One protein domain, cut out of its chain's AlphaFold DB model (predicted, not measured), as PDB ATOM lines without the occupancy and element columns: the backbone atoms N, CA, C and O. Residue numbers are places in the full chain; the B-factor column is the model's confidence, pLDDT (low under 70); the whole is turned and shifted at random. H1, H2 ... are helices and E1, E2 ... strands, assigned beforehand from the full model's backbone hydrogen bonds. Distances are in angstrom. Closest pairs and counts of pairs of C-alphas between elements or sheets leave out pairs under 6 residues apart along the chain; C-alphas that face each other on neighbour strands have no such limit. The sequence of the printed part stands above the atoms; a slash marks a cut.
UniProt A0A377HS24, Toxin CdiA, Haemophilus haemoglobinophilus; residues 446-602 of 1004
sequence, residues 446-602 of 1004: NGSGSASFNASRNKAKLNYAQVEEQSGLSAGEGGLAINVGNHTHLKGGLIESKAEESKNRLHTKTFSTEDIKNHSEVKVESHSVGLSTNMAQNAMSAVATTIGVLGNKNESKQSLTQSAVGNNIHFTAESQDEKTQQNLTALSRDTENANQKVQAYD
ATOM      1  N   ASN A 446     134.224 237.270 256.926       52.81
ATOM      2  CA  ASN A 446     133.591 238.020 258.014       52.81
ATOM      3  C   ASN A 446     134.516 239.110 258.605       52.81
ATOM      4  O   ASN A 446     134.196 239.698 259.634       52.81
ATOM      5  N   GLY A 447     135.671 239.373 257.979       54.25
ATOM      6  CA  GLY A 447     136.575 240.471 258.335       54.25
ATOM      7  C   GLY A 447     137.660 240.133 259.363       54.25
ATOM      8  O   GLY A 447     138.458 241.009 259.692       54.25
ATOM      9  N   SER A 448     137.753 238.888 259.850       59.16
ATOM     10  CA  SER A 448     138.843 238.477 260.747       59.16
ATOM     11  C   SER A 448     140.063 238.003 259.949       59.16
ATOM     12  O   SER A 448     139.979 237.074 259.146       59.16
ATOM     13  N   GLY A 449     141.209 238.659 260.144       60.75
ATOM     14  CA  GLY A 449     142.464 238.351 259.457       60.75
ATOM     15  C   GLY A 449     143.614 238.089 260.426       60.75
ATOM     16  O   GLY A 449     143.713 238.717 261.477       60.75
ATOM     17  N   SER A 450     144.506 237.173 260.065       65.69
ATOM     18  CA  SER A 450     145.761 236.931 260.773       65.69
ATOM     19  C   SER A 450     146.927 236.912 259.792       65.69
ATOM     20  O   SER A 450     146.862 236.275 258.744       65.69
ATOM     21  N   ALA A 451     148.007 237.611 260.118       72.88
ATOM     22  CA  ALA A 451     149.283 237.507 259.428       72.88
ATOM     23  C   ALA A 451     150.347 237.074 260.434       72.88
ATOM     24  O   ALA A 451     150.326 237.494 261.585       72.88
ATOM     25  N   SER A 452     151.267 236.223 259.994       71.12
ATOM     26  CA  SER A 452     152.338 235.650 260.799       71.12
ATOM     27  C   SER A 452     153.647 235.662 260.016       71.12
ATOM     28  O   SER A 452     153.688 235.387 258.816       71.12
ATOM     29  N   PHE A 453     154.730 235.980 260.708       77.75
ATOM     30  CA  PHE A 453     156.093 235.956 260.206       77.75
ATOM     31  C   PHE A 453     156.978 235.308 261.265       77.75
ATOM     32  O   PHE A 453     156.937 235.697 262.425       77.75
ATOM     33  N   ASN A 454     157.781 234.322 260.882       69.12
ATOM     34  CA  ASN A 454     158.685 233.618 261.784       69.12
ATOM     35  C   ASN A 454     160.054 233.468 261.123       69.12
ATOM     36  O   ASN A 454     160.160 232.932 260.023       69.12
ATOM     37  N   ALA A 455     161.115 233.886 261.803       77.94
ATOM     38  CA  ALA A 455     162.494 233.692 261.382       77.94
ATOM     39  C   ALA A 455     163.295 233.040 262.510       77.94
ATOM     40  O   ALA A 455     163.190 233.444 263.664       77.94
ATOM     41  N   SER A 456     164.121 232.047 262.193       78.50
ATOM     42  CA  SER A 456     164.992 231.387 263.166       78.50
ATOM     43  C   SER A 456     166.391 231.153 262.605       78.50
ATOM     44  O   SER A 456     166.600 230.985 261.397       78.50
ATOM     45  N   ARG A 457     167.384 231.177 263.493       84.06
ATOM     46  CA  ARG A 457     168.792 230.956 263.191       84.06
ATOM     47  C   ARG A 457     169.469 230.243 264.352       84.06
ATOM     48  O   ARG A 457     169.631 230.829 265.416       84.06
ATOM     49  N   ASN A 458     169.989 229.053 264.074       81.44
ATOM     50  CA  ASN A 458     170.749 228.257 265.033       81.44
ATOM     51  C   ASN A 458     172.178 228.079 264.529       81.44
ATOM     52  O   ASN A 458     172.401 227.909 263.328       81.44
ATOM     53  N   LYS A 459     173.150 228.123 265.433       89.25
ATOM     54  CA  LYS A 459     174.536 227.743 265.188       89.25
ATOM     55  C   LYS A 459     175.049 226.913 266.352       89.25
ATOM     56  O   LYS A 459     174.709 227.191 267.497       89.25
ATOM     57  N   ALA A 460     175.930 225.973 266.059       88.81
ATOM     58  CA  ALA A 460     176.776 225.363 267.071       88.81
ATOM     59  C   ALA A 460     178.190 225.208 266.525       88.81
ATOM     60  O   ALA A 460     178.364 224.871 265.353       88.81
ATOM     61  N   LYS A 461     179.168 225.480 267.381       93.38
ATOM     62  CA  LYS A 461     180.586 225.276 267.139       93.38
ATOM     63  C   LYS A 461     181.178 224.435 268.256       93.38
ATOM     64  O   LYS A 461     180.901 224.725 269.421       93.38
ATOM     65  N   LEU A 462     181.999 223.458 267.896       93.50
ATOM     66  CA  LEU A 462     182.879 222.747 268.817       93.50
ATOM     67  C   LEU A 462     184.296 222.823 268.289       93.50
ATOM     68  O   LEU A 462     184.508 222.707 267.083       93.50
ATOM     69  N   ASN A 463     185.240 223.033 269.191       96.31
ATOM     70  CA  ASN A 463     186.656 223.033 268.883       96.31
ATOM     71  C   ASN A 463     187.383 222.326 270.020       96.31
ATOM     72  O   ASN A 463     187.339 222.772 271.164       96.31
ATOM     73  N   TYR A 464     188.008 221.204 269.706       97.00
ATOM     74  CA  TYR A 464     188.675 220.333 270.657       97.00
ATOM     75  C   TYR A 464     190.073 220.001 270.147       97.00
ATOM     76  O   TYR A 464     190.227 219.674 268.967       97.00
ATOM     77  N   ALA A 465     191.066 220.084 271.030       98.06
ATOM     78  CA  ALA A 465     192.404 219.555 270.811       98.06
ATOM     79  C   ALA A 465     192.984 219.031 272.132       98.06
ATOM     80  O   ALA A 465     193.005 219.764 273.123       98.06
ATOM     81  N   GLN A 466     193.456 217.786 272.151       97.81
ATOM     82  CA  GLN A 466     193.956 217.122 273.358       97.81
ATOM     83  C   GLN A 466     195.047 216.111 273.017       97.81
ATOM     84  O   GLN A 466     194.877 215.296 272.116       97.81
ATOM     85  N   VAL A 467     196.153 216.112 273.761       98.38
ATOM     86  CA  VAL A 467     197.089 214.979 273.737       98.38
ATOM     87  C   VAL A 467     196.446 213.807 274.473       98.38
ATOM     88  O   VAL A 467     196.323 213.827 275.702       98.38
ATOM     89  N   GLU A 468     196.029 212.780 273.740       96.31
ATOM     90  CA  GLU A 468     195.478 211.568 274.352       96.31
ATOM     91  C   GLU A 468     196.576 210.648 274.893       96.31
ATOM     92  O   GLU A 468     196.454 210.134 276.008       96.31
ATOM     93  N   GLU A 469     197.683 210.529 274.162       96.56
ATOM     94  CA  GLU A 469     198.848 209.731 274.535       96.56
ATOM     95  C   GLU A 469     200.130 210.550 274.335       96.56
ATOM     96  O   GLU A 469     200.386 211.074 273.246       96.56
ATOM     97  N   GLN A 470     200.933 210.695 275.397       97.31
ATOM     98  CA  GLN A 470     202.202 211.414 275.306       97.31
ATOM     99  C   GLN A 470     203.222 210.594 274.520       97.31
ATOM    100  O   GLN A 470     203.334 209.386 274.707       97.31
ATOM    101  N   SER A 471     204.008 211.261 273.680       98.56
ATOM    102  CA  SER A 471     205.225 210.672 273.129       98.56
ATOM    103  C   SER A 471     206.294 210.591 274.199       98.56
ATOM    104  O   SER A 471     206.460 211.531 274.983       98.56
ATOM    105  N   GLY A 472     207.039 209.493 274.228       98.06
ATOM    106  CA  GLY A 472     207.997 209.311 275.302       98.06
ATOM    107  C   GLY A 472     208.816 208.037 275.283       98.06
ATOM    108  O   GLY A 472     208.672 207.170 274.418       98.06
ATOM    109  N   LEU A 473     209.699 207.980 276.274       98.75
ATOM    110  CA  LEU A 473     210.622 206.894 276.562       98.75
ATOM    111  C   LEU A 473     210.328 206.371 277.971       98.75
ATOM    112  O   LEU A 473     210.511 207.105 278.943       98.75
ATOM    113  N   SER A 474     209.939 205.108 278.089       98.38
ATOM    114  CA  SER A 474     209.637 204.474 279.374       98.38
ATOM    115  C   SER A 474     210.531 203.253 279.578       98.38
ATOM    116  O   SER A 474     210.538 202.332 278.758       98.38
ATOM    117  N   ALA A 475     211.291 203.242 280.675       98.44
ATOM    118  CA  ALA A 475     212.143 202.124 281.083       98.44
ATOM    119  C   ALA A 475     211.593 201.385 282.325       98.44
ATOM    120  O   ALA A 475     210.947 201.968 283.196       98.44
ATOM    121  N   GLY A 476     211.865 200.086 282.428       98.25
ATOM    122  CA  GLY A 476     211.521 199.239 283.568       98.25
ATOM    123  C   GLY A 476     212.575 199.279 284.676       98.25
ATOM    124  O   GLY A 476     213.147 200.326 284.977       98.25
ATOM    125  N   GLU A 477     212.828 198.131 285.301       97.88
ATOM    126  CA  GLU A 477     213.805 197.979 286.394       97.88
ATOM    127  C   GLU A 477     215.252 197.851 285.879       97.88
ATOM    128  O   GLU A 477     216.225 198.039 286.629       97.88
ATOM    129  N   GLY A 478     215.405 197.559 284.582       97.88
ATOM    130  CA  GLY A 478     216.675 197.589 283.862       97.88
ATOM    131  C   GLY A 478     217.282 198.994 283.766       97.88
ATOM    132  O   GLY A 478     218.511 199.124 283.782       97.88
ATOM    133  N   GLY A 479     216.454 200.039 283.748       98.25
ATOM    134  CA  GLY A 479     216.856 201.450 283.754       98.25
ATOM    135  C   GLY A 479     217.190 202.023 282.376       98.25
ATOM    136  O   GLY A 479     217.031 201.358 281.349       98.25
ATOM    137  N   LEU A 480     217.650 203.277 282.353       97.75
ATOM    138  CA  LEU A 480     217.884 204.035 281.118       97.75
ATOM    139  C   LEU A 480     219.293 204.635 281.021       97.75
ATOM    140  O   LEU A 480     219.835 205.175 281.986       97.75
ATOM    141  N   ALA A 481     219.874 204.596 279.825       98.44
ATOM    142  CA  ALA A 481     221.142 205.242 279.497       98.44
ATOM    143  C   ALA A 481     221.020 205.991 278.163       98.44
ATOM    144  O   ALA A 481     221.127 205.391 277.094       98.44
ATOM    145  N   ILE A 482     220.798 207.303 278.230       98.75
ATOM    146  CA  ILE A 482     220.576 208.178 277.071       98.75
ATOM    147  C   ILE A 482     221.736 209.170 276.959       98.75
ATOM    148  O   ILE A 482     222.025 209.901 277.905       98.75
ATOM    149  N   ASN A 483     222.389 209.215 275.799       98.69
ATOM    150  CA  ASN A 483     223.446 210.174 275.487       98.69
ATOM    151  C   ASN A 483     223.135 210.901 274.174       98.69
ATOM    152  O   ASN A 483     223.047 210.267 273.120       98.69
ATOM    153  N   VAL A 484     222.974 212.221 274.254       98.81
ATOM    154  CA  VAL A 484     222.651 213.109 273.135       98.81
ATOM    155  C   VAL A 484     223.816 214.065 272.895       98.81
ATOM    156  O   VAL A 484     224.242 214.790 273.793       98.81
ATOM    157  N   GLY A 485     224.346 214.075 271.674       98.31
ATOM    158  CA  GLY A 485     225.569 214.800 271.338       98.31
ATOM    159  C   GLY A 485     225.436 216.324 271.320       98.31
ATOM    160  O   GLY A 485     226.462 217.009 271.388       98.31
ATOM    161  N   ASN A 486     224.220 216.872 271.226       98.19
ATOM    162  CA  ASN A 486     223.988 218.315 271.145       98.19
ATOM    163  C   ASN A 486     222.744 218.806 271.911       98.19
ATOM    164  O   ASN A 486     222.892 219.409 272.974       98.19
ATOM    165  N   HIS A 487     221.530 218.605 271.395       98.38
ATOM    166  CA  HIS A 487     220.323 219.222 271.961       98.38
ATOM    167  C   HIS A 487     219.225 218.208 272.258       98.38
ATOM    168  O   HIS A 487     218.909 217.376 271.413       98.38
ATOM    169  N   THR A 488     218.582 218.334 273.419       98.62
ATOM    170  CA  THR A 488     217.346 217.606 273.736       98.62
ATOM    171  C   THR A 488     216.173 218.580 273.833       98.62
ATOM    172  O   THR A 488     216.211 219.505 274.646       98.62
ATOM    173  N   HIS A 489     215.126 218.354 273.038       98.56
ATOM    174  CA  HIS A 489     213.870 219.103 273.069       98.56
ATOM    175  C   HIS A 489     212.709 218.200 273.490       98.56
ATOM    176  O   HIS A 489     212.522 217.122 272.924       98.56
ATOM    177  N   LEU A 490     211.913 218.646 274.462       98.56
ATOM    178  CA  LEU A 490     210.668 217.985 274.857       98.56
ATOM    179  C   LEU A 490     209.486 218.929 274.640       98.56
ATOM    180  O   LEU A 490     209.508 220.064 275.110       98.56
ATOM    181  N   LYS A 491     208.435 218.450 273.977       98.25
ATOM    182  CA  LYS A 491     207.175 219.176 273.795       98.25
ATOM    183  C   LYS A 491     206.000 218.311 274.216       98.25
ATOM    184  O   LYS A 491     205.573 217.419 273.481       98.25
ATOM    185  N   GLY A 492     205.513 218.540 275.432       97.50
ATOM    186  CA  GLY A 492     204.633 217.603 276.127       97.50
ATOM    187  C   GLY A 492     205.206 216.181 276.172       97.50
ATOM    188  O   GLY A 492     204.423 215.235 276.151       97.50
ATOM    189  N   GLY A 493     206.533 216.020 276.117       97.44
ATOM    190  CA  GLY A 493     207.217 214.729 275.985       97.44
ATOM    191  C   GLY A 493     207.547 214.098 277.339       97.44
ATOM    192  O   GLY A 493     207.821 214.815 278.302       97.44
ATOM    193  N   LEU A 494     207.538 212.767 277.411       97.69
ATOM    194  CA  LEU A 494     207.715 212.013 278.654       97.69
ATOM    195  C   LEU A 494     208.998 211.167 278.635       97.69
ATOM    196  O   LEU A 494     209.252 210.447 277.673       97.69
ATOM    197  N   ILE A 495     209.800 211.219 279.699       98.56
ATOM    198  CA  ILE A 495     210.894 210.265 279.935       98.56
ATOM    199  C   ILE A 495     210.792 209.738 281.363       98.56
ATOM    200  O   ILE A 495     210.917 210.494 282.329       98.56
ATOM    201  N   GLU A 496     210.610 208.436 281.517       98.06
ATOM    202  CA  GLU A 496     210.414 207.806 282.820       98.06
ATOM    203  C   GLU A 496     211.149 206.469 282.943       98.06
ATOM    204  O   GLU A 496     211.533 205.832 281.959       98.06
ATOM    205  N   SER A 497     211.373 206.045 284.184       98.00
ATOM    206  CA  SER A 497     211.985 204.759 284.506       98.00
ATOM    207  C   SER A 497     211.471 204.245 285.841       98.00
ATOM    208  O   SER A 497     211.240 205.039 286.753       98.00
ATOM    209  N   LYS A 498     211.344 202.925 285.988       97.69
ATOM    210  CA  LYS A 498     211.034 202.276 287.276       97.69
ATOM    211  C   LYS A 498     212.283 201.891 288.074       97.69
ATOM    212  O   LYS A 498     212.168 201.503 289.232       97.69
ATOM    213  N   ALA A 499     213.473 201.981 287.480       97.56
ATOM    214  CA  ALA A 499     214.722 201.602 288.129       97.56
ATOM    215  C   ALA A 499     215.194 202.631 289.172       97.56
ATOM    216  O   ALA A 499     214.890 203.819 289.083       97.56
ATOM    217  N   GLU A 500     216.024 202.184 290.113       96.19
ATOM    218  CA  GLU A 500     216.768 203.051 291.039       96.19
ATOM    219  C   GLU A 500     217.629 204.093 290.296       96.19
ATOM    220  O   GLU A 500     218.191 203.798 289.236       96.19
ATOM    221  N   GLU A 501     217.829 205.279 290.888       95.50
ATOM    222  CA  GLU A 501     218.521 206.422 290.253       95.50
ATOM    223  C   GLU A 501     219.905 206.068 289.683       95.50
ATOM    224  O   GLU A 501     220.298 206.528 288.610       95.50
ATOM    225  N   SER A 502     220.636 205.173 290.353       96.38
ATOM    226  CA  SER A 502     221.963 204.709 289.921       96.38
ATOM    227  C   SER A 502     221.996 204.097 288.511       96.38
ATOM    228  O   SER A 502     223.053 204.107 287.871       96.38
ATOM    229  N   LYS A 503     220.858 203.594 288.016       97.69
ATOM    230  CA  LYS A 503     220.707 202.950 286.705       97.69
ATOM    231  C   LYS A 503     220.135 203.874 285.630       97.69
ATOM    232  O   LYS A 503     219.975 203.419 284.501       97.69
ATOM    233  N   ASN A 504     219.845 205.133 285.960       98.06
ATOM    234  CA  ASN A 504     219.171 206.068 285.066       98.06
ATOM    235  C   ASN A 504     220.032 207.305 284.803       98.06
ATOM    236  O   ASN A 504     220.230 208.145 285.683       98.06
ATOM    237  N   ARG A 505     220.528 207.440 283.574       97.88
ATOM    238  CA  ARG A 505     221.360 208.570 283.144       97.88
ATOM    239  C   ARG A 505     220.831 209.159 281.843       97.88
ATOM    240  O   ARG A 505     220.654 208.427 280.871       97.88
ATOM    241  N   LEU A 506     220.649 210.477 281.815       98.19
ATOM    242  CA  LEU A 506     220.370 211.240 280.600       98.19
ATOM    243  C   LEU A 506     221.402 212.360 280.471       98.19
ATOM    244  O   LEU A 506     221.520 213.196 281.363       98.19
ATOM    245  N   HIS A 507     222.134 212.376 279.360       98.31
ATOM    246  CA  HIS A 507     223.159 213.375 279.054       98.31
ATOM    247  C   HIS A 507     222.835 214.133 277.763       98.31
ATOM    248  O   HIS A 507     222.445 213.513 276.773       98.31
ATOM    249  N   THR A 508     223.016 215.455 277.767       98.00
ATOM    250  CA  THR A 508     222.892 216.333 276.587       98.00
ATOM    251  C   THR A 508     223.805 217.557 276.719       98.00
ATOM    252  O   THR A 508     224.275 217.853 277.820       98.00
ATOM    253  N   LYS A 509     224.043 218.328 275.648       97.44
ATOM    254  CA  LYS A 509     224.736 219.626 275.799       97.44
ATOM    255  C   LYS A 509     223.780 220.737 276.189       97.44
ATOM    256  O   LYS A 509     224.058 221.482 277.121       97.44
ATOM    257  N   THR A 510     222.659 220.853 275.487       97.69
ATOM    258  CA  THR A 510     221.651 221.901 275.701       97.69
ATOM    259  C   THR A 510     220.256 221.295 275.795       97.69
ATOM    260  O   THR A 510     219.983 220.248 275.206       97.69
ATOM    261  N   PHE A 511     219.357 221.952 276.528       97.31
ATOM    262  CA  PHE A 511     218.014 221.433 276.785       97.31
ATOM    263  C   PHE A 511     216.936 222.494 276.577       97.31
ATOM    264  O   PHE A 511     217.098 223.656 276.966       97.31
ATOM    265  N   SER A 512     215.814 222.089 275.986       96.88
ATOM    266  CA  SER A 512     214.607 222.906 275.931       96.88
ATOM    267  C   SER A 512     213.336 222.098 276.161       96.88
ATOM    268  O   SER A 512     213.272 220.902 275.885       96.88
ATOM    269  N   THR A 513     212.325 222.777 276.698       97.06
ATOM    270  CA  THR A 513     211.037 222.184 277.044       97.06
ATOM    271  C   THR A 513     209.894 223.116 276.659       97.06
ATOM    272  O   THR A 513     210.000 224.333 276.818       97.06
ATOM    273  N   GLU A 514     208.804 222.544 276.167       96.31
ATOM    274  CA  GLU A 514     207.549 223.217 275.850       96.31
ATOM    275  C   GLU A 514     206.362 222.396 276.368       96.31
ATOM    276  O   GLU A 514     206.358 221.166 276.305       96.31
ATOM    277  N   ASP A 515     205.329 223.090 276.839       95.75
ATOM    278  CA  ASP A 515     204.051 222.481 277.203       95.75
ATOM    279  C   ASP A 515     203.066 222.593 276.033       95.75
ATOM    280  O   ASP A 515     203.067 223.571 275.276       95.75
ATOM    281  N   ILE A 516     202.172 221.615 275.906       98.06
ATOM    282  CA  ILE A 516     201.079 221.638 274.932       98.06
ATOM    283  C   ILE A 516     199.799 222.079 275.639       98.06
ATOM    284  O   ILE A 516     199.373 221.482 276.626       98.06
ATOM    285  N   LYS A 517     199.168 223.131 275.113       97.81
ATOM    286  CA  LYS A 517     197.857 223.592 275.577       97.81
ATOM    287  C   LYS A 517     196.765 222.770 274.914       97.81
ATOM    288  O   LYS A 517     196.633 222.796 273.693       97.81
ATOM    289  N   ASN A 518     195.971 222.090 275.724       97.44
ATOM    290  CA  ASN A 518     194.771 221.399 275.283       97.44
ATOM    291  C   ASN A 518     193.545 222.270 275.540       97.44
ATOM    292  O   ASN A 518     193.508 223.042 276.504       97.44
ATOM    293  N   HIS A 519     192.527 222.135 274.696       96.25
ATOM    294  CA  HIS A 519     191.296 222.907 274.810       96.25
ATOM    295  C   HIS A 519     190.068 222.108 274.390       96.25
ATOM    296  O   HIS A 519     190.116 221.234 273.530       96.25
ATOM    297  N   SER A 520     188.940 222.451 274.999       96.38
ATOM    298  CA  SER A 520     187.610 221.982 274.631       96.38
ATOM    299  C   SER A 520     186.668 223.172 274.719       96.38
ATOM    300  O   SER A 520     186.428 223.711 275.802       96.38
ATOM    301  N   GLU A 521     186.187 223.630 273.571       95.00
ATOM    302  CA  GLU A 521     185.376 224.832 273.430       95.00
ATOM    303  C   GLU A 521     184.027 224.481 272.817       95.00
ATOM    304  O   GLU A 521     183.945 223.757 271.820       95.00
ATOM    305  N   VAL A 522     182.960 225.043 273.379       91.31
ATOM    306  CA  VAL A 522     181.604 224.933 272.842       91.31
ATOM    307  C   VAL A 522     180.976 226.306 272.731       91.31
ATOM    308  O   VAL A 522     180.906 227.062 273.701       91.31
ATOM    309  N   LYS A 523     180.451 226.599 271.541       90.81
ATOM    310  CA  LYS A 523     179.640 227.784 271.293       90.81
ATOM    311  C   LYS A 523     178.325 227.415 270.630       90.81
ATOM    312  O   LYS A 523     178.308 227.044 269.460       90.81
ATOM    313  N   VAL A 524     177.214 227.572 271.332       86.12
ATOM    314  CA  VAL A 524     175.864 227.400 270.781       86.12
ATOM    315  C   VAL A 524     175.193 228.769 270.731       86.12
ATOM    316  O   VAL A 524     175.281 229.533 271.686       86.12
ATOM    317  N   GLU A 525     174.567 229.103 269.603       82.19
ATOM    318  CA  GLU A 525     173.809 230.344 269.413       82.19
ATOM    319  C   GLU A 525     172.448 230.025 268.787       82.19
ATOM    320  O   GLU A 525     172.395 229.537 267.656       82.19
ATOM    321  N   SER A 526     171.348 230.360 269.453       74.62
ATOM    322  CA  SER A 526     169.991 230.226 268.919       74.62
ATOM    323  C   SER A 526     169.268 231.570 268.976       74.62
ATOM    324  O   SER A 526     169.281 232.276 269.978       74.62
ATOM    325  N   HIS A 527     168.693 231.985 267.852       73.69
ATOM    326  CA  HIS A 527     167.935 233.228 267.735       73.69
ATOM    327  C   HIS A 527     166.656 232.930 266.969       73.69
ATOM    328  O   HIS A 527     166.716 232.446 265.838       73.69
ATOM    329  N   SER A 528     165.501 233.244 267.542       68.50
ATOM    330  CA  SER A 528     164.223 233.161 266.840       68.50
ATOM    331  C   SER A 528     163.437 234.453 267.031       68.50
ATOM    332  O   SER A 528     163.560 235.102 268.065       68.50
ATOM    333  N   VAL A 529     162.692 234.859 266.005       69.81
ATOM    334  CA  VAL A 529     161.825 236.038 265.987       69.81
ATOM    335  C   VAL A 529     160.509 235.620 265.346       69.81
ATOM    336  O   VAL A 529     160.491 235.233 264.178       69.81
ATOM    337  N   GLY A 530     159.419 235.697 266.103       66.50
ATOM    338  CA  GLY A 530     158.054 235.585 265.591       66.50
ATOM    339  C   GLY A 530     157.365 236.949 265.641       66.50
ATOM    340  O   GLY A 530     157.635 237.746 266.535       66.50
ATOM    341  N   LEU A 531     156.504 237.246 264.678       67.81
ATOM    342  CA  LEU A 531     155.599 238.394 264.685       67.81
ATOM    343  C   LEU A 531     154.244 237.914 264.167       67.81
ATOM    344  O   LEU A 531     154.187 237.229 263.145       67.81
ATOM    345  N   SER A 532     153.153 238.262 264.845       63.16
ATOM    346  CA  SER A 532     151.793 237.972 264.387       63.16
ATOM    347  C   SER A 532     150.882 239.188 264.560       63.16
ATOM    348  O   SER A 532     151.116 240.051 265.401       63.16
ATOM    349  N   THR A 533     149.812 239.288 263.778       57.56
ATOM    350  CA  THR A 533     148.751 240.279 264.024       57.56
ATOM    351  C   THR A 533     147.752 239.816 265.092       57.56
ATOM    352  O   THR A 533     146.875 240.583 265.468       57.56
ATOM    353  N   ASN A 534     147.887 238.590 265.615       55.47
ATOM    354  CA  ASN A 534     147.092 238.049 266.722       55.47
ATOM    355  C   ASN A 534     147.861 238.166 268.059       55.47
ATOM    356  O   ASN A 534     149.005 237.715 268.172       55.47
ATOM    357  N   MET A 535     147.227 238.736 269.095       50.22
ATOM    358  CA  MET A 535     147.852 238.985 270.406       50.22
ATOM    359  C   MET A 535     148.309 237.711 271.141       50.22
ATOM    360  O   MET A 535     149.397 237.713 271.723       50.22
ATOM    361  N   ALA A 536     147.570 236.599 271.057       52.03
ATOM    362  CA  ALA A 536     147.981 235.313 271.639       52.03
ATOM    363  C   ALA A 536     149.227 234.731 270.935       52.03
ATOM    364  O   ALA A 536     150.075 234.092 271.560       52.03
ATOM    365  N   GLN A 537     149.396 235.017 269.642       53.19
ATOM    366  CA  GLN A 537     150.575 234.619 268.864       53.19
ATOM    367  C   GLN A 537     151.765 235.587 269.033       53.19
ATOM    368  O   GLN A 537     152.920 235.174 268.915       53.19
ATOM    369  N   ASN A 538     151.531 236.851 269.398       54.16
ATOM    370  CA  ASN A 538     152.597 237.768 269.828       54.16
ATOM    371  C   ASN A 538     153.163 237.395 271.203       54.16
ATOM    372  O   ASN A 538     154.380 237.379 271.391       54.16
ATOM    373  N   ALA A 539     152.299 236.992 272.138       52.97
ATOM    374  CA  ALA A 539     152.705 236.383 273.405       52.97
ATOM    375  C   ALA A 539     153.592 235.136 273.205       52.97
ATOM    376  O   ALA A 539     154.568 234.945 273.932       52.97
ATOM    377  N   MET A 540     153.279 234.322 272.196       54.09
ATOM    378  CA  MET A 540     154.035 233.130 271.793       54.09
ATOM    379  C   MET A 540     155.396 233.474 271.173       54.09
ATOM    380  O   MET A 540     156.400 232.822 271.456       54.09
ATOM    381  N   SER A 541     155.453 234.544 270.383       53.97
ATOM    382  CA  SER A 541     156.689 235.025 269.767       53.97
ATOM    383  C   SER A 541     157.709 235.518 270.799       53.97
ATOM    384  O   SER A 541     158.904 235.272 270.651       53.97
ATOM    385  N   ALA A 542     157.238 236.127 271.893       52.38
ATOM    386  CA  ALA A 542     158.082 236.505 273.025       52.38
ATOM    387  C   ALA A 542     158.684 235.279 273.743       52.38
ATOM    388  O   ALA A 542     159.854 235.302 274.121       52.38
ATOM    389  N   VAL A 543     157.933 234.177 273.872       49.94
ATOM    390  CA  VAL A 543     158.430 232.913 274.454       49.94
ATOM    391  C   VAL A 543     159.447 232.227 273.531       49.94
ATOM    392  O   VAL A 543     160.475 231.740 273.993       49.94
ATOM    393  N   ALA A 544     159.227 232.246 272.215       50.72
ATOM    394  CA  ALA A 544     160.198 231.720 271.252       50.72
ATOM    395  C   ALA A 544     161.531 232.498 271.292       50.72
ATOM    396  O   ALA A 544     162.612 231.896 271.271       50.72
ATOM    397  N   THR A 545     161.470 233.832 271.425       52.47
ATOM    398  CA  THR A 545     162.668 234.682 271.540       52.47
ATOM    399  C   THR A 545     163.464 234.416 272.823       52.47
ATOM    400  O   THR A 545     164.693 234.432 272.775       52.47
ATOM    401  N   THR A 546     162.810 234.104 273.950       46.56
ATOM    402  CA  THR A 546     163.492 233.805 275.225       46.56
ATOM    403  C   THR A 546     164.087 232.397 275.264       46.56
ATOM    404  O   THR A 546     165.188 232.228 275.786       46.56
ATOM    405  N   ILE A 547     163.447 231.403 274.637       48.94
ATOM    406  CA  ILE A 547     163.989 230.036 274.502       48.94
ATOM    407  C   ILE A 547     165.282 230.021 273.667       48.94
ATOM    408  O   ILE A 547     166.214 229.283 273.986       48.94
ATOM    409  N   GLY A 548     165.382 230.867 272.631       51.62
ATOM    410  CA  GLY A 548     166.601 230.991 271.822       51.62
ATOM    411  C   GLY A 548     167.825 231.439 272.633       51.62
ATOM    412  O   GLY A 548     168.916 230.906 272.460       51.62
ATOM    413  N   VAL A 549     167.636 232.357 273.585       49.00
ATOM    414  CA  VAL A 549     168.735 232.922 274.388       49.00
ATOM    415  C   VAL A 549     169.266 231.937 275.437       49.00
ATOM    416  O   VAL A 549     170.450 231.977 275.760       49.00
ATOM    417  N   LEU A 550     168.432 231.026 275.938       48.88
ATOM    418  CA  LEU A 550     168.783 230.100 277.027       48.88
ATOM    419  C   LEU A 550     169.575 228.868 276.569       48.88
ATOM    420  O   LEU A 550     170.268 228.254 277.374       48.88
ATOM    421  N   GLY A 551     169.507 228.527 275.279       56.25
ATOM    422  CA  GLY A 551     170.378 227.522 274.663       56.25
ATOM    423  C   GLY A 551     171.760 228.063 274.287       56.25
ATOM    424  O   GLY A 551     172.583 227.312 273.763       56.25
ATOM    425  N   ASN A 552     172.020 229.359 274.507       70.06
ATOM    426  CA  ASN A 552     173.313 229.939 274.192       70.06
ATOM    427  C   ASN A 552     174.349 229.455 275.198       70.06
ATOM    428  O   ASN A 552     174.297 229.778 276.382       70.06
ATOM    429  N   LYS A 553     175.320 228.701 274.699       76.81
ATOM    430  CA  LYS A 553     176.435 228.195 275.488       76.81
ATOM    431  C   LYS A 553     177.709 228.818 274.956       76.81
ATOM    432  O   LYS A 553     177.880 228.897 273.743       76.81
ATOM    433  N   ASN A 554     178.577 229.278 275.843       87.38
ATOM    434  CA  ASN A 554     179.919 229.709 275.486       87.38
ATOM    435  C   ASN A 554     180.855 229.308 276.620       87.38
ATOM    436  O   ASN A 554     180.976 230.024 277.610       87.38
ATOM    437  N   GLU A 555     181.451 228.132 276.494       88.69
ATOM    438  CA  GLU A 555     182.371 227.586 277.485       88.69
ATOM    439  C   GLU A 555     183.676 227.193 276.806       88.69
ATOM    440  O   GLU A 555     183.690 226.738 275.661       88.69
ATOM    441  N   SER A 556     184.768 227.359 277.541       92.50
ATOM    442  CA  SER A 556     186.094 226.896 277.160       92.50
ATOM    443  C   SER A 556     186.726 226.266 278.393       92.50
ATOM    444  O   SER A 556     186.720 226.859 279.475       92.50
ATOM    445  N   LYS A 557     187.223 225.043 278.238       95.38
ATOM    446  CA  LYS A 557     188.060 224.359 279.223       95.38
ATOM    447  C   LYS A 557     189.441 224.185 278.624       95.38
ATOM    448  O   LYS A 557     189.558 223.884 277.438       95.38
ATOM    449  N   GLN A 558     190.466 224.353 279.447       95.62
ATOM    450  CA  GLN A 558     191.856 224.183 279.045       95.62
ATOM    451  C   GLN A 558     192.571 223.257 280.022       95.62
ATOM    452  O   GLN A 558     192.240 223.227 281.208       95.62
ATOM    453  N   SER A 559     193.553 222.523 279.519       96.56
ATOM    454  CA  SER A 559     194.522 221.783 280.325       96.56
ATOM    455  C   SER A 559     195.896 221.859 279.669       96.56
ATOM    456  O   SER A 559     196.048 222.380 278.559       96.56
ATOM    457  N   LEU A 560     196.908 221.366 280.374       96.69
ATOM    458  CA  LEU A 560     198.279 221.327 279.889       96.69
ATOM    459  C   LEU A 560     198.764 219.885 279.834       96.69
ATOM    460  O   LEU A 560     198.571 219.116 280.774       96.69
ATOM    461  N   THR A 561     199.431 219.552 278.739       97.88
ATOM    462  CA  THR A 561     200.324 218.401 278.672       97.88
ATOM    463  C   THR A 561     201.741 218.926 278.811       97.88
ATOM    464  O   THR A 561     202.265 219.576 277.904       97.88
ATOM    465  N   GLN A 562     202.330 218.684 279.971       97.38
ATOM    466  CA  GLN A 562     203.665 219.133 280.316       97.38
ATOM    467  C   GLN A 562     204.709 218.136 279.840       97.38
ATOM    468  O   GLN A 562     204.461 216.929 279.778       97.38
ATOM    469  N   SER A 563     205.895 218.638 279.520       97.50
ATOM    470  CA  SER A 563     207.050 217.752 279.389       97.50
ATOM    471  C   SER A 563     207.532 217.332 280.774       97.50
ATOM    472  O   SER A 563     207.636 218.174 281.671       97.50
ATOM    473  N   ALA A 564     207.843 216.049 280.950       97.25
ATOM    474  CA  ALA A 564     208.246 215.510 282.242       97.25
ATOM    475  C   ALA A 564     209.394 214.503 282.131       97.25
ATOM    476  O   ALA A 564     209.428 213.663 281.230       97.25
ATOM    477  N   VAL A 565     210.322 214.579 283.086       97.88
ATOM    478  CA  VAL A 565     211.412 213.613 283.266       97.88
ATOM    479  C   VAL A 565     211.406 213.131 284.711       97.88
ATOM    480  O   VAL A 565     211.530 213.945 285.625       97.88
ATOM    481  N   GLY A 566     211.299 211.820 284.924       96.69
ATOM    482  CA  GLY A 566     211.225 211.207 286.255       96.69
ATOM    483  C   GLY A 566     212.305 211.688 287.238       96.69
ATOM    484  O   GLY A 566     213.454 211.943 286.867       96.69
ATOM    485  N   ASN A 567     211.935 211.805 288.518       94.06
ATOM    486  CA  ASN A 567     212.833 212.242 289.602       94.06
ATOM    487  C   ASN A 567     214.057 211.337 289.785       94.06
ATOM    488  O   ASN A 567     215.127 211.799 290.163       94.06
ATOM    489  N   ASN A 568     213.903 210.049 289.499       94.31
ATOM    490  CA  ASN A 568     214.949 209.035 289.573       94.31
ATOM    491  C   ASN A 568     215.862 209.023 288.336       94.31
ATOM    492  O   ASN A 568     216.551 208.031 288.116       94.31
ATOM    493  N   ILE A 569     215.849 210.061 287.497       97.25
ATOM    494  CA  ILE A 569     216.712 210.172 286.318       97.25
ATOM    495  C   ILE A 569     217.743 211.260 286.565       97.25
ATOM    496  O   ILE A 569     217.418 212.449 286.642       97.25
ATOM    497  N   HIS A 570     219.013 210.862 286.602       95.50
ATOM    498  CA  HIS A 570     220.099 211.822 286.667       95.50
ATOM    499  C   HIS A 570     220.285 212.495 285.304       95.50
ATOM    500  O   HIS A 570     220.905 211.931 284.395       95.50
ATOM    501  N   PHE A 571     219.716 213.693 285.175       95.38
ATOM    502  CA  PHE A 571     219.761 214.502 283.966       95.38
ATOM    503  C   PHE A 571     220.906 215.524 284.043       95.38
ATOM    504  O   PHE A 571     220.851 216.476 284.820       95.38
ATOM    505  N   THR A 572     221.929 215.333 283.211       94.00
ATOM    506  CA  THR A 572     223.057 216.251 283.024       94.00
ATOM    507  C   THR A 572     222.933 217.025 281.705       94.00
ATOM    508  O   THR A 572     222.779 216.423 280.641       94.00
ATOM    509  N   ALA A 573     223.048 218.357 281.769       93.75
ATOM    510  CA  ALA A 573     223.257 219.224 280.607       93.75
ATOM    511  C   ALA A 573     224.618 219.935 280.722       93.75
ATOM    512  O   ALA A 573     224.907 220.528 281.763       93.75
ATOM    513  N   GLU A 574     225.459 219.873 279.684       93.81
ATOM    514  CA  GLU A 574     226.808 220.475 279.721       93.81
ATOM    515  C   GLU A 574     226.773 222.010 279.754       93.81
ATOM    516  O   GLU A 574     227.585 222.644 280.433       93.81
ATOM    517  N   SER A 575     225.841 222.618 279.018       91.06
ATOM    518  CA  SER A 575     225.774 224.065 278.861       91.06
ATOM    519  C   SER A 575     225.289 224.761 280.130       91.06
ATOM    520  O   SER A 575     224.247 224.436 280.703       91.06
ATOM    521  N   GLN A 576     226.035 225.786 280.536       89.56
ATOM    522  CA  GLN A 576     225.712 226.663 281.664       89.56
ATOM    523  C   GLN A 576     224.958 227.927 281.222       89.56
ATOM    524  O   GLN A 576     224.875 228.894 281.976       89.56
ATOM    525  N   ASP A 577     224.441 227.957 279.990       91.25
ATOM    526  CA  ASP A 577     223.658 229.093 279.513       91.25
ATOM    527  C   ASP A 577     222.342 229.241 280.296       91.25
ATOM    528  O   ASP A 577     221.703 228.255 280.675       91.25
ATOM    529  N   GLU A 578     221.928 230.492 280.524       90.12
ATOM    530  CA  GLU A 578     220.753 230.811 281.344       90.12
ATOM    531  C   GLU A 578     219.480 230.112 280.849       90.12
ATOM    532  O   GLU A 578     218.667 229.674 281.661       90.12
ATOM    533  N   LYS A 579     219.313 229.960 279.529       90.69
ATOM    534  CA  LYS A 579     218.111 229.371 278.932       90.69
ATOM    535  C   LYS A 579     218.026 227.871 279.223       90.69
ATOM    536  O   LYS A 579     216.970 227.392 279.627       90.69
ATOM    537  N   THR A 580     219.127 227.138 279.077       91.44
ATOM    538  CA  THR A 580     219.210 225.711 279.425       91.44
ATOM    539  C   THR A 580     218.922 225.490 280.911       91.44
ATOM    540  O   THR A 580     218.123 224.619 281.256       91.44
ATOM    541  N   GLN A 581     219.495 226.309 281.800       90.56
ATOM    542  CA  GLN A 581     219.279 226.183 283.249       90.56
ATOM    543  C   GLN A 581     217.833 226.519 283.662       90.56
ATOM    544  O   GLN A 581     217.237 225.824 284.491       90.56
ATOM    545  N   GLN A 582     217.226 227.532 283.036       88.94
ATOM    546  CA  GLN A 582     215.806 227.855 283.220       88.94
ATOM    547  C   GLN A 582     214.902 226.704 282.766       88.94
ATOM    548  O   GLN A 582     213.996 226.315 283.503       88.94
ATOM    549  N   ASN A 583     215.174 226.111 281.600       92.25
ATOM    550  CA  ASN A 583     214.396 224.986 281.074       92.25
ATOM    551  C   ASN A 583     214.481 223.747 281.975       92.25
ATOM    552  O   ASN A 583     213.467 223.094 282.196       92.25
ATOM    553  N   LEU A 584     215.657 223.437 282.531       89.75
ATOM    554  CA  LEU A 584     215.819 222.330 283.486       89.75
ATOM    555  C   LEU A 584     215.024 222.543 284.778       89.75
ATOM    556  O   LEU A 584     214.534 221.578 285.360       89.75
ATOM    557  N   THR A 585     214.895 223.797 285.216       87.31
ATOM    558  CA  THR A 585     214.102 224.164 286.400       87.31
ATOM    559  C   THR A 585     212.600 224.106 286.110       87.31
ATOM    560  O   THR A 585     211.822 223.721 286.978       87.31
ATOM    561  N   ALA A 586     212.188 224.476 284.892       86.62
ATOM    562  CA  ALA A 586     210.793 224.448 284.449       86.62
ATOM    563  C   ALA A 586     210.283 223.037 284.101       86.62
ATOM    564  O   ALA A 586     209.076 222.830 284.001       86.62
ATOM    565  N   LEU A 587     211.188 222.079 283.898       92.12
ATOM    566  CA  LEU A 587     210.869 220.700 283.556       92.12
ATOM    567  C   LEU A 587     210.115 220.000 284.692       92.12
ATOM    568  O   LEU A 587     210.625 219.896 285.811       92.12
ATOM    569  N   SER A 588     208.929 219.465 284.392       94.88
ATOM    570  CA  SER A 588     208.171 218.700 285.378       94.88
ATOM    571  C   SER A 588     208.915 217.422 285.762       94.88
ATOM    572  O   SER A 588     209.554 216.763 284.937       94.88
ATOM    573  N   ARG A 589     208.807 217.056 287.037       94.56
ATOM    574  CA  ARG A 589     209.281 215.769 287.558       94.56
ATOM    575  C   ARG A 589     208.153 214.808 287.923       94.56
ATOM    576  O   ARG A 589     208.416 213.695 288.371       94.56
ATOM    577  N   ASP A 590     206.914 215.254 287.744       92.94
ATOM    578  CA  ASP A 590     205.706 214.469 287.954       92.94
ATOM    579  C   ASP A 590     205.294 213.848 286.619       92.94
ATOM    580  O   ASP A 590     204.652 214.491 285.789       92.94
ATOM    581  N   THR A 591     205.741 212.616 286.390       93.12
ATOM    582  CA  THR A 591     205.448 211.858 285.169       93.12
ATOM    583  C   THR A 591     204.020 211.317 285.152       93.12
ATOM    584  O   THR A 591     203.462 211.128 284.076       93.12
ATOM    585  N   GLU A 592     203.392 211.128 286.317       91.00
ATOM    586  CA  GLU A 592     202.035 210.577 286.434       91.00
ATOM    587  C   GLU A 592     200.964 211.613 286.072       91.00
ATOM    588  O   GLU A 592     199.987 211.288 285.394       91.00
ATOM    589  N   ASN A 593     201.155 212.874 286.474       93.00
ATOM    590  CA  ASN A 593     200.204 213.961 286.210       93.00
ATOM    591  C   ASN A 593     200.631 214.886 285.057       93.00
ATOM    592  O   ASN A 593     200.016 215.938 284.857       93.00
ATOM    593  N   ALA A 594     201.652 214.501 284.281       94.19
ATOM    594  CA  ALA A 594     202.181 215.291 283.169       94.19
ATOM    595  C   ALA A 594     201.143 215.554 282.062       94.19
ATOM    596  O   ALA A 594     201.199 216.595 281.407       94.19
ATOM    597  N   ASN A 595     200.168 214.658 281.860       95.31
ATOM    598  CA  ASN A 595     199.104 214.824 280.867       95.31
ATOM    599  C   ASN A 595     197.734 215.092 281.500       95.31
ATOM    600  O   ASN A 595     196.923 214.179 281.678       95.31
ATOM    601  N   GLN A 596     197.425 216.355 281.788       92.81
ATOM    602  CA  GLN A 596     196.084 216.723 282.232       92.81
ATOM    603  C   GLN A 596     195.131 216.750 281.032       92.81
ATOM    604  O   GLN A 596     195.361 217.477 280.060       92.81
ATOM    605  N   LYS A 597     194.032 215.988 281.095       93.12
ATOM    606  CA  LYS A 597     193.071 215.873 279.987       93.12
ATOM    607  C   LYS A 597     191.854 216.783 280.139       93.12
ATOM    608  O   LYS A 597     191.211 216.795 281.189       93.12
ATOM    609  N   VAL A 598     191.483 217.488 279.069       93.50
ATOM    610  CA  VAL A 598     190.135 218.058 278.912       93.50
ATOM    611  C   VAL A 598     189.227 217.075 278.185       93.50
ATOM    612  O   VAL A 598     189.622 216.423 277.224       93.50
ATOM    613  N   GLN A 599     187.973 216.991 278.623       89.88
ATOM    614  CA  GLN A 599     186.964 216.168 277.958       89.88
ATOM    615  C   GLN A 599     186.351 216.919 276.771       89.88
ATOM    616  O   GLN A 599     185.992 218.098 276.884       89.88
ATOM    617  N   ALA A 600     186.201 216.227 275.641       87.12
ATOM    618  CA  ALA A 600     185.439 216.727 274.504       87.12
ATOM    619  C   ALA A 600     183.955 216.893 274.876       87.12
ATOM    620  O   ALA A 600     183.398 216.100 275.636       87.12
ATOM    621  N   TYR A 601     183.300 217.921 274.334       85.69
ATOM    622  CA  TYR A 601     181.848 218.058 274.450       85.69
ATOM    623  C   TYR A 601     181.132 217.038 273.553       85.69
ATOM    624  O   TYR A 601     181.492 216.876 272.386       85.69
ATOM    625  N   ASP A 602     180.085 216.394 274.075       80.31
ATOM    626  CA  ASP A 602     179.305 215.407 273.327       80.31
ATOM    627  C   ASP A 602     178.394 216.095 272.293       80.31
ATOM    628  O   ASP A 602     177.454 216.831 272.618       80.31
TER     629      ASP A 602
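What this domain is: This is residues 446 to 602 of the 1004 residues of the protein "Toxin CdiA" of Haemophilus haemoglobinophilus (UniProt A0A377HS24). A long, narrow arm runs out from a broader head: E1, E7 and E8 make a ribbon-like antiparallel sheet, E8 beside the part of E7 nearer the head and H1 over the part farther out. The head is a twisted sheet of short strands, E4, E2, E5 and E9, curled like part of a barrel, with the two-stranded sheet E3 and E6 next to it and H2 packed on E6; after H2 the last residues, 587 to 602, run back from the head with no named element. The printed part has 157 residues, with two named helices and nine named strands in the order E1 E2 E3 E4 E5 E6 E7 H1 E8 E9 H2, and its class is mixed, helices and strands. The head's sheets, in the orders E4 E2 E5 E9 and E3 E6, are parallel, and the arm's sheet, in the order E1 E7 E8, is antiparallel. The whole is extended, with a radius of gyration of the C-alphas of 28.3 A and spans of 99 by 33 by 18 A.

How they stand to each other: E1, residues 449 to 466, is an edge strand and the antiparallel neighbour of E7, residues 516 to 532, at 179 degrees between their directions; N 453 and O 531 are 2.8 A apart, within hydrogen-bond range, as are N 465 and O 519 at 2.9 A. E7 is the inner strand, and its other neighbour is E8, residues 553 to 561, antiparallel at 175 degrees, with N 524 and O 553 at 2.8 A. H1, residues 535 to 550, is on this sheet at a height over the sheet of 4.3 A, only just above its level. It lies over E7 and runs along the strands, at 1 degree to E7 on the local plane; their closest C-alphas are those of Gly 530 and Ser 541, 4.4 A apart. In the head, E2, residues 472 to 484, bends by 139 degrees at residue 477, and its pairing is staggered: residues 472 to 475 pair with E4, residues 494 to 497, and residues 481 to 483 with E5, residues 505 to 508. Both pairs are parallel, with N 473 and O 494 at 2.9 A and N 482 and O 505 at 2.9 A. E5 is also parallel to E9, residues 570 to 573, at 10 degrees, with N 506 and O 570 at 3.0 A. E3, residues 487 to 491, and E6, residues 510 to 514, are parallel at 9 degrees, with N 488 and O 510 at 3.0 A. E5 runs on into E6 at 99 degrees, and E6 into E7 at 21 degrees. The closest C-alphas of E6 and H2, residues 578 to 586, are those of Phe 511 and Thr 580, 5.2 A apart. H2 only grazes the sheet E4 E2 E5 E9. H1 and H2 are apart. Every O i to N i+4 pair is within hydrogen-bond range in H2, and 11 of 12 are in H1.

Where its parts are: E1 begins at C-alpha 449, (142.464, 238.351, 259.457), and measures 57.4 A from first to last C-alpha. E2 measures 15.3 A, E6 14.2 A and E3 13.3 A; E4 and E5 measure 10.3 A each. E7 covers 53.0 A and ends at C-alpha 532, (151.793, 237.972, 264.387). H1 is 23.7 A long, E8 26.0 A and E9 10.1 A. H2, 12.2 A long, ends at C-alpha 586, (210.793, 224.448, 284.449).

The domain as a whole: The two C-alphas farthest apart, those of Asn 446 and Ser 502, are 99.7 A from each other. The printed part has no cut, and none of its links is long. The mean pLDDT of the printed part is 86.3; residues 446 to 450, residue 454 and residues 528 to 551 are under 70, and H1 has a mean of 51.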